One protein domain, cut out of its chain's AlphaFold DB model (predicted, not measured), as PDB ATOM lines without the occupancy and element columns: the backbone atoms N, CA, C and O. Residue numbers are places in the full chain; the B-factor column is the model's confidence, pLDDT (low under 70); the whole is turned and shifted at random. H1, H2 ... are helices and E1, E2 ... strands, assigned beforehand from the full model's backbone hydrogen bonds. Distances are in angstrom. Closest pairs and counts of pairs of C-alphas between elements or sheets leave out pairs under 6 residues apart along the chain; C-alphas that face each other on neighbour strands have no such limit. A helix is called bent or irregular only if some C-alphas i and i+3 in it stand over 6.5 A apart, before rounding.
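AT A GLANCE: This is residues 141 to 210 of the 629 residues of an uncharacterized protein of Lentisphaera araneosa HTCC2155 (UniProt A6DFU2). Three helices make a small body: H2 is nearest the middle, H1 meets its first end as a corner, and kinked H3 meets its last end. The small hairpin E1 E2 packs beside H2. The printed part, 70 residues running H1, H2, E1, E2, H3, is mostly helix by its named elements and compact, radius of gyration of the C-alphas 10.9 A, spans 30 by 26 by 20 A.

IN THESE COORDINATES: H1, residues 143 to 149, begins at C-alpha 143 (-38.568, -33.891, -0.910). H2 is residues 155 to 164, 14.0 A; E1 168 to 170; E2 176 to 179. H3, residues 192 to 208, 18.5 A, ends at C-alpha 208 (-31.038, -25.835, -0.648); it is irregular, C-alphas 199 and 202 being 7.9 A apart.

HOW THE PARTS SIT: H1 and H2 only just touch, only at the corner, with 3 pairs of C-alphas within 8 A, the closest Gln 147 and Thr 155, 5.5 A. H2 and H3 touch only at their ends, closest C-alphas Val 161 and Val 193, 6.2 A. E1 and E2 are antiparallel, N 169 and O 178 2.8 A apart. Every O i to N i+4 pair is within hydrogen-bond range in H1 and H2; in H3, 6 of 13, and 11 of 14 O i to N i+3.

THE WHOLE: The printed part has no cut; the E2 to H3 link is long; no printed residue is under 70.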
ATOM      1  N   ILE A 141     -38.432 -26.471  -0.594       88.69
ATOM      2  CA  ILE A 141     -37.823 -27.592  -1.291       88.69
ATOM      3  C   ILE A 141     -38.753 -28.801  -1.318       88.69
ATOM      4  O   ILE A 141     -39.316 -29.205  -0.300       88.69
ATOM      5  N   SER A 142     -38.908 -29.393  -2.504       87.81
ATOM      6  CA  SER A 142     -39.623 -30.659  -2.671       87.81
ATOM      7  C   SER A 142     -38.741 -31.806  -2.200       87.81
ATOM      8  O   SER A 142     -37.607 -31.944  -2.666       87.81
ATOM      9  N   LYS A 143     -39.284 -32.690  -1.356       89.75
ATOM     10  CA  LYS A 143     -38.568 -33.891  -0.910       89.75
ATOM     11  C   LYS A 143     -38.173 -34.788  -2.084       89.75
ATOM     12  O   LYS A 143     -37.058 -35.296  -2.120       89.75
ATOM     13  N   ALA A 144     -39.043 -34.916  -3.085       88.12
ATOM     14  CA  ALA A 144     -38.756 -35.700  -4.285       88.12
ATOM     15  C   ALA A 144     -37.595 -35.105  -5.104       88.12
ATOM     16  O   ALA A 144     -36.715 -35.841  -5.550       88.12
ATOM     17  N   LYS A 145     -37.551 -33.774  -5.277       84.31
ATOM     18  CA  LYS A 145     -36.426 -33.110  -5.962       84.31
ATOM     19  C   LYS A 145     -35.132 -33.198  -5.157       84.31
ATOM     20  O   LYS A 145     -34.086 -33.471  -5.735       84.31
ATOM     21  N   PHE A 146     -35.215 -33.026  -3.839       90.19
ATOM     22  CA  PHE A 146     -34.079 -33.184  -2.935       90.19
ATOM     23  C   PHE A 146     -33.443 -34.571  -3.067       90.19
ATOM     24  O   PHE A 146     -32.238 -34.686  -3.262       90.19
ATOM     25  N   GLN A 147     -34.271 -35.620  -3.049       91.00
ATOM     26  CA  GLN A 147     -33.826 -37.003  -3.232       91.00
ATOM     27  C   GLN A 147     -33.207 -37.236  -4.615       91.00
ATOM     28  O   GLN A 147     -32.206 -37.934  -4.735       91.00
ATOM     29  N   LYS A 148     -33.790 -36.637  -5.660       89.12
ATOM     30  CA  LYS A 148     -33.307 -36.775  -7.038       89.12
ATOM     31  C   LYS A 148     -31.939 -36.117  -7.266       89.12
ATOM     32  O   LYS A 148     -31.154 -36.647  -8.040       89.12
ATOM     33  N   ASN A 149     -31.668 -34.974  -6.638       87.94
ATOM     34  CA  ASN A 149     -30.480 -34.161  -6.932       87.94
ATOM     35  C   ASN A 149     -29.245 -34.520  -6.080       87.94
ATOM     36  O   ASN A 149     -28.147 -34.039  -6.352       87.94
ATOM     37  N   LEU A 150     -29.404 -35.363  -5.057       90.75
ATOM     38  CA  LEU A 150     -28.329 -35.769  -4.149       90.75
ATOM     39  C   LEU A 150     -27.976 -37.249  -4.324       90.75
ATOM     40  O   LEU A 150     -28.218 -38.086  -3.453       90.75
ATOM     41  N   GLU A 151     -27.387 -37.573  -5.474       77.44
ATOM     42  CA  GLU A 151     -26.893 -38.921  -5.762       77.44
ATOM     43  C   GLU A 151     -25.759 -39.306  -4.789       77.44
ATOM     44  O   GLU A 151     -24.862 -38.508  -4.517       77.44
ATOM     45  N   ASN A 152     -25.775 -40.547  -4.286       84.69
ATOM     46  CA  ASN A 152     -24.804 -41.121  -3.330       84.69
ATOM     47  C   ASN A 152     -24.888 -40.625  -1.874       84.69
ATOM     48  O   ASN A 152     -24.008 -40.936  -1.070       84.69
ATOM     49  N   ILE A 153     -25.956 -39.917  -1.507       91.06
ATOM     50  CA  ILE A 153     -26.252 -39.545  -0.120       91.06
ATOM     51  C   ILE A 153     -27.483 -40.331   0.344       91.06
ATOM     52  O   ILE A 153     -28.436 -40.498  -0.413       91.06
ATOM     53  N   ASP A 154     -27.506 -40.809   1.594       93.31
ATOM     54  CA  ASP A 154     -28.764 -41.263   2.205       93.31
ATOM     55  C   ASP A 154     -29.644 -40.037   2.473       93.31
ATOM     56  O   ASP A 154     -29.569 -39.388   3.520       93.31
ATOM     57  N   THR A 155     -30.449 -39.690   1.473       93.94
ATOM     58  CA  THR A 155     -31.260 -38.473   1.455       93.94
ATOM     59  C   THR A 155     -32.389 -38.493   2.475       93.94
ATOM     60  O   THR A 155     -32.842 -37.430   2.879       93.94
ATOM     61  N   ASN A 156     -32.849 -39.667   2.924       93.62
ATOM     62  CA  ASN A 156     -33.856 -39.734   3.987       93.62
ATOM     63  C   ASN A 156     -33.229 -39.373   5.328       93.62
ATOM     64  O   ASN A 156     -33.750 -38.515   6.034       93.62
ATOM     65  N   LYS A 157     -32.061 -39.951   5.624       95.81
ATOM     66  CA  LYS A 157     -31.313 -39.605   6.830       95.81
ATOM     67  C   LYS A 157     -30.871 -38.141   6.822       95.81
ATOM     68  O   LYS A 157     -31.001 -37.466   7.836       95.81
ATOM     69  N   LEU A 158     -30.388 -37.635   5.683       96.75
ATOM     70  CA  LEU A 158     -30.012 -36.225   5.567       96.75
ATOM     71  C   LEU A 158     -31.222 -35.303   5.763       96.75
ATOM     72  O   LEU A 158     -31.097 -34.282   6.427       96.75
ATOM     73  N   TRP A 159     -32.391 -35.657   5.224       96.31
ATOM     74  CA  TRP A 159     -33.616 -34.887   5.436       96.31
ATOM     75  C   TRP A 159     -33.944 -34.756   6.927       96.31
ATOM     76  O   TRP A 159     -34.165 -33.646   7.401       96.31
ATOM     77  N   ASP A 160     -33.901 -35.858   7.682       96.38
ATOM     78  CA  ASP A 160     -34.148 -35.844   9.130       96.38
ATOM     79  C   ASP A 160     -33.099 -35.005   9.879       96.38
ATOM     80  O   ASP A 160     -33.441 -34.220  10.765       96.38
ATOM     81  N   VAL A 161     -31.831 -35.088   9.462       97.38
ATOM     82  CA  VAL A 161     -30.738 -34.268  10.005       97.38
ATOM     83  C   VAL A 161     -30.951 -32.777   9.733       97.38
ATOM     84  O   VAL A 161     -30.720 -31.960  10.621       97.38
ATOM     85  N   LEU A 162     -31.427 -32.396   8.544       97.12
ATOM     86  CA  LEU A 162     -31.746 -31.000   8.216       97.12
ATOM     87  C   LEU A 162     -32.920 -30.469   9.052       97.12
ATOM     88  O   LEU A 162     -32.925 -29.293   9.424       97.12
ATOM     89  N   VAL A 163     -33.901 -31.319   9.376       96.50
ATOM     90  CA  VAL A 163     -34.996 -30.973  10.297       96.50
ATOM     91  C   VAL A 163     -34.459 -30.765  11.713       96.50
ATOM     92  O   VAL A 163     -34.784 -29.763  12.350       96.50
ATOM     93  N   GLU A 164     -33.611 -31.673  12.201       97.06
ATOM     94  CA  GLU A 164     -33.001 -31.582  13.533       97.06
ATOM     95  C   GLU A 164     -32.104 -30.341  13.671       97.06
ATOM     96  O   GLU A 164     -32.187 -29.617  14.666       97.06
ATOM     97  N   ALA A 165     -31.325 -30.029  12.631       96.06
ATOM     98  CA  ALA A 165     -30.517 -28.815  12.530       96.06
ATOM     99  C   ALA A 165     -31.353 -27.531  12.379       96.06
ATOM    100  O   ALA A 165     -30.804 -26.430  12.435       96.06
ATOM    101  N   LYS A 166     -32.678 -27.651  12.204       96.00
ATOM    102  CA  LYS A 166     -33.609 -26.549  11.924       96.00
ATOM    103  C   LYS A 166     -33.258 -25.770  10.656       96.00
ATOM    104  O   LYS A 166     -33.516 -24.575  10.589       96.00
ATOM    105  N   TRP A 167     -32.689 -26.442   9.659       96.50
ATOM    106  CA  TRP A 167     -32.452 -25.876   8.328       96.50
ATOM    107  C   TRP A 167     -33.678 -26.002   7.430       96.50
ATOM    108  O   TRP A 167     -33.832 -25.225   6.492       96.50
ATOM    109  N   ILE A 168     -34.569 -26.954   7.721       95.56
ATOM    110  CA  ILE A 168     -35.850 -27.095   7.029       95.56
ATOM    111  C   ILE A 168     -36.995 -27.371   8.013       95.56
ATOM    112  O   ILE A 168     -36.805 -27.981   9.065       95.56
ATOM    113  N   LYS A 169     -38.209 -26.954   7.646       94.56
ATOM    114  CA  LYS A 169     -39.462 -27.265   8.346       94.56
ATOM    115  C   LYS A 169     -40.427 -27.971   7.388       94.56
ATOM    116  O   LYS A 169     -40.988 -27.300   6.521       94.56
ATOM    117  N   PRO A 170     -40.632 -29.292   7.525       92.19
ATOM    118  CA  PRO A 170     -41.519 -30.047   6.647       92.19
ATOM    119  C   PRO A 170     -42.971 -29.568   6.715       92.19
ATOM    120  O   PRO A 170     -43.452 -29.152   7.773       92.19
ATOM    121  N   SER A 171     -43.671 -29.668   5.587       86.56
ATOM    122  CA  SER A 171     -45.127 -29.565   5.523       86.56
ATOM    123  C   SER A 171     -45.787 -30.727   6.274       86.56
ATOM    124  O   SER A 171     -45.160 -31.751   6.554       86.56
ATOM    125  N   SER A 172     -47.077 -30.592   6.591       83.56
ATOM    126  CA  SER A 172     -47.835 -31.620   7.322       83.56
ATOM    127  C   SER A 172     -47.917 -32.965   6.593       83.56
ATOM    128  O   SER A 172     -48.017 -34.002   7.238       83.56
ATOM    129  N   ASP A 173     -47.879 -32.955   5.260       81.81
ATOM    130  CA  ASP A 173     -47.868 -34.149   4.407       81.81
ATOM    131  C   ASP A 173     -46.444 -34.648   4.081       81.81
ATOM    132  O   ASP A 173     -46.280 -35.687   3.444       81.81
ATOM    133  N   GLY A 174     -45.406 -33.922   4.515       84.00
ATOM    134  CA  GLY A 174     -43.997 -34.277   4.338       84.00
ATOM    135  C   GLY A 174     -43.482 -34.237   2.894       84.00
ATOM    136  O   GLY A 174     -42.366 -34.702   2.645       84.00
ATOM    137  N   THR A 175     -44.264 -33.717   1.943       85.81
ATOM    138  CA  THR A 175     -43.884 -33.652   0.520       85.81
ATOM    139  C   THR A 175     -42.980 -32.456   0.209       85.81
ATOM    140  O   THR A 175     -42.146 -32.525  -0.701       85.81
ATOM    141  N   TRP A 176     -43.083 -31.398   1.014       88.12
ATOM    142  CA  TRP A 176     -42.290 -30.176   0.932       88.12
ATOM    143  C   TRP A 176     -41.669 -29.836   2.287       88.12
ATOM    144  O   TRP A 176     -42.073 -30.349   3.332       88.12
ATOM    145  N   ALA A 177     -40.698 -28.931   2.280       90.25
ATOM    146  CA  ALA A 177     -40.265 -28.237   3.482       90.25
ATOM    147  C   ALA A 177     -39.955 -26.772   3.186       90.25
ATOM    148  O   ALA A 177     -39.413 -26.459   2.127       90.25
ATOM    149  N   ASN A 178     -40.267 -25.893   4.136       91.06
ATOM    150  CA  ASN A 178     -39.773 -24.519   4.131       91.06
ATOM    151  C   ASN A 178     -38.295 -24.532   4.524       91.06
ATOM    152  O   ASN A 178     -37.919 -25.237   5.460       91.06
ATOM    153  N   ILE A 179     -37.473 -23.744   3.843       92.38
ATOM    154  CA  ILE A 179     -36.052 -23.584   4.141       92.38
ATOM    155  C   ILE A 179     -35.906 -22.480   5.184       92.38
ATOM    156  O   ILE A 179     -36.413 -21.373   5.019       92.38
ATOM    157  N   LEU A 180     -35.228 -22.793   6.280       91.81
ATOM    158  CA  LEU A 180     -35.030 -21.901   7.413       91.81
ATOM    159  C   LEU A 180     -33.585 -21.400   7.404       91.81
ATOM    160  O   LEU A 180     -32.676 -22.049   7.925       91.81
ATOM    161  N   ARG A 181     -33.375 -20.231   6.797       89.44
ATOM    162  CA  ARG A 181     -32.066 -19.571   6.773       89.44
ATOM    163  C   ARG A 181     -31.879 -18.781   8.072       89.44
ATOM    164  O   ARG A 181     -32.732 -17.979   8.440       89.44
ATOM    165  N   SER A 182     -30.792 -19.053   8.787       87.38
ATOM    166  CA  SER A 182     -30.433 -18.425  10.069       87.38
ATOM    167  C   SER A 182     -28.936 -18.112  10.108       87.38
ATOM    168  O   SER A 182     -28.209 -18.452   9.178       87.38
ATOM    169  N   ASP A 183     -28.456 -17.527  11.202       87.12
ATOM    170  CA  ASP A 183     -27.027 -17.325  11.483       87.12
ATOM    171  C   ASP A 183     -26.223 -18.637  11.594       87.12
ATOM    172  O   ASP A 183     -25.000 -18.601  11.666       87.12
ATOM    173  N   LYS A 184     -26.903 -19.791  11.604       91.50
ATOM    174  CA  LYS A 184     -26.316 -21.140  11.634       91.50
ATOM    175  C   LYS A 184     -26.585 -21.943  10.364       91.50
ATOM    176  O   LYS A 184     -26.567 -23.173  10.391       91.50
ATOM    177  N   TYR A 185     -26.916 -21.264   9.274       93.94
ATOM    178  CA  TYR A 185     -27.178 -21.864   7.971       93.94
ATOM    179  C   TYR A 185     -26.027 -21.562   7.009       93.94
ATOM    180  O   TYR A 185     -25.521 -20.444   6.986       93.94
ATOM    181  N   GLY A 186     -25.631 -22.535   6.187       94.19
ATOM    182  CA  GLY A 186     -24.630 -22.342   5.133       94.19
ATOM    183  C   GLY A 186     -23.423 -23.272   5.242       94.19
ATOM    184  O   GLY A 186     -23.312 -24.079   6.165       94.19
ATOM    185  N   THR A 187     -22.500 -23.164   4.284       95.12
ATOM    186  CA  THR A 187     -21.355 -24.086   4.139       95.12
ATOM    187  C   THR A 187     -20.451 -24.156   5.367       95.12
ATOM    188  O   THR A 187     -19.876 -25.209   5.630       95.12
ATOM    189  N   GLU A 188     -20.352 -23.068   6.132       94.31
ATOM    190  CA  GLU A 188     -19.521 -22.982   7.342       94.31
ATOM    191  C   GLU A 188     -20.158 -23.662   8.568       94.31
ATOM    192  O   GLU A 188     -19.488 -23.884   9.572       94.31
ATOM    193  N   HIS A 189     -21.440 -24.033   8.487       96.06
ATOM    194  CA  HIS A 189     -22.231 -24.531   9.619       96.06
ATOM    195  C   HIS A 189     -22.580 -26.023   9.511       96.06
ATOM    196  O   HIS A 189     -23.547 -26.499  10.109       96.06
ATOM    197  N   PHE A 190     -21.776 -26.796   8.776       97.00
ATOM    198  CA  PHE A 190     -21.851 -28.263   8.747       97.00
ATOM    199  C   PHE A 190     -21.208 -28.873  10.004       97.00
ATOM    200  O   PHE A 190     -20.220 -29.604   9.947       97.00
ATOM    201  N   GLU A 191     -21.780 -28.546  11.159       94.75
ATOM    202  CA  GLU A 191     -21.348 -28.972  12.489       94.75
ATOM    203  C   GLU A 191     -22.414 -29.836  13.190       94.75
ATOM    204  O   GLU A 191     -23.541 -29.992  12.713       94.75
ATOM    205  N   GLY A 192     -22.061 -30.452  14.323       95.38
ATOM    206  CA  GLY A 192     -22.990 -31.278  15.102       95.38
ATOM    207  C   GLY A 192     -23.605 -32.417  14.281       95.38
ATOM    208  O   GLY A 192     -22.885 -33.259  13.743       95.38
ATOM    209  N   VAL A 193     -24.937 -32.438  14.171       96.12
ATOM    210  CA  VAL A 193     -25.677 -33.465  13.411       96.12
ATOM    211  C   VAL A 193     -25.397 -33.421  11.905       96.12
ATOM    212  O   VAL A 193     -25.522 -34.449  11.242       96.12
ATOM    213  N   LEU A 194     -24.950 -32.274  11.374       96.88
ATOM    214  CA  LEU A 194     -24.567 -32.098   9.968       96.88
ATOM    215  C   LEU A 194     -23.104 -32.459   9.680       96.88
ATOM    216  O   LEU A 194     -22.756 -32.649   8.516       96.88
ATOM    217  N   ALA A 195     -22.255 -32.615  10.705       97.19
ATOM    218  CA  ALA A 195     -20.828 -32.914  10.536       97.19
ATOM    219  C   ALA A 195     -20.526 -34.131   9.631       97.19
ATOM    220  O   ALA A 195     -19.584 -34.052   8.838       97.19
ATOM    221  N   PRO A 196     -21.314 -35.232   9.648       96.69
ATOM    222  CA  PRO A 196     -21.097 -36.359   8.735       96.69
ATOM    223  C   PRO A 196     -21.249 -36.022   7.244       96.69
ATOM    224  O   PRO A 196     -20.802 -36.803   6.411       96.69
ATOM    225  N   TYR A 197     -21.881 -34.892   6.913       96.12
ATOM    226  CA  TYR A 197     -22.158 -34.449   5.546       96.12
ATOM    227  C   TYR A 197     -21.238 -33.308   5.084       96.12
ATOM    228  O   TYR A 197     -21.463 -32.725   4.024       96.12
ATOM    229  N   PHE A 198     -20.204 -32.967   5.866       96.06
ATOM    230  CA  PHE A 198     -19.312 -31.838   5.579       96.06
ATOM    231  C   PHE A 198     -18.654 -31.940   4.197       96.06
ATOM    232  O   PHE A 198     -18.577 -30.949   3.474       96.06
ATOM    233  N   GLU A 199     -18.221 -33.130   3.780       95.44
ATOM    234  CA  GLU A 199     -17.605 -33.327   2.460       95.44
ATOM    235  C   GLU A 199     -18.596 -33.104   1.306       95.44
ATOM    236  O   GLU A 199     -18.200 -32.683   0.222       95.44
ATOM    237  N   GLN A 200     -19.896 -33.306   1.540       95.31
ATOM    238  CA  GLN A 200     -20.966 -33.084   0.562       95.31
ATOM    239  C   GLN A 200     -21.613 -31.696   0.680       95.31
ATOM    240  O   GLN A 200     -22.588 -31.414  -0.020       95.31
ATOM    241  N   ARG A 201     -21.088 -30.808   1.538       95.31
ATOM    242  CA  ARG A 201     -21.727 -29.525   1.872       95.31
ATOM    243  C   ARG A 201     -22.096 -28.683   0.658       95.31
ATOM    244  O   ARG A 201     -23.208 -28.186   0.594       95.31
ATOM    245  N   TYR A 202     -21.215 -28.568  -0.335       94.75
ATOM    246  CA  TYR A 202     -21.490 -27.756  -1.522       94.75
ATOM    247  C   TYR A 202     -22.629 -28.328  -2.370       94.75
ATOM    248  O   TYR A 202     -23.487 -27.572  -2.805       94.75
ATOM    249  N   GLN A 203     -22.686 -29.653  -2.527       93.75
ATOM    250  CA  GLN A 203     -23.768 -30.326  -3.249       93.75
ATOM    251  C   GLN A 203     -25.111 -30.146  -2.524       93.75
ATOM    252  O   GLN A 203     -26.138 -29.906  -3.146       93.75
ATOM    253  N   ILE A 204     -25.110 -30.224  -1.190       94.75
ATOM    254  CA  ILE A 204     -26.314 -30.013  -0.373       94.75
ATOM    255  C   ILE A 204     -26.780 -28.558  -0.474       94.75
ATOM    256  O   ILE A 204     -27.969 -28.305  -0.673       94.75
ATOM    257  N   MET A 205     -25.851 -27.607  -0.374       94.75
ATOM    258  CA  MET A 205     -26.155 -26.184  -0.484       94.75
ATOM    259  C   MET A 205     -26.631 -25.799  -1.884       94.75
ATOM    260  O   MET A 205     -27.539 -24.991  -1.987       94.75
ATOM    261  N   GLU A 206     -26.123 -26.416  -2.952       91.88
ATOM    262  CA  GLU A 206     -26.626 -26.201  -4.318       91.88
ATOM    263  C   GLU A 206     -28.121 -26.533  -4.444       91.88
ATOM    264  O   GLU A 206     -28.868 -25.848  -5.144       91.88
ATOM    265  N   VAL A 207     -28.580 -27.557  -3.722       91.50
ATOM    266  CA  VAL A 207     -29.992 -27.946  -3.712       91.50
ATOM    267  C   VAL A 207     -30.821 -27.043  -2.788       91.50
ATOM    268  O   VAL A 207     -31.942 -26.682  -3.145       91.50
ATOM    269  N   LEU A 208     -30.306 -26.673  -1.610       92.38
ATOM    270  CA  LEU A 208     -31.038 -25.835  -0.648       92.38
ATOM    271  C   LEU A 208     -31.080 -24.349  -1.046       92.38
ATOM    272  O   LEU A 208     -32.083 -23.683  -0.810       92.38
ATOM    273  N   ASP A 209     -30.035 -23.829  -1.680       91.25
ATOM    274  CA  ASP A 209     -29.943 -22.449  -2.172       91.25
ATOM    275  C   ASP A 209     -30.207 -22.347  -3.678       91.25
ATOM    276  O   ASP A 209     -29.767 -21.409  -4.350       91.25
ATOM    277  N   GLN A 210     -30.992 -23.288  -4.217       90.00
ATOM    278  CA  GLN A 210     -31.503 -23.182  -5.575       90.00
ATOM    279  C   GLN A 210     -32.257 -21.856  -5.742       90.00
ATOM    280  O   GLN A 210     -33.202 -21.547  -5.009       90.00
TER     281      GLN A 210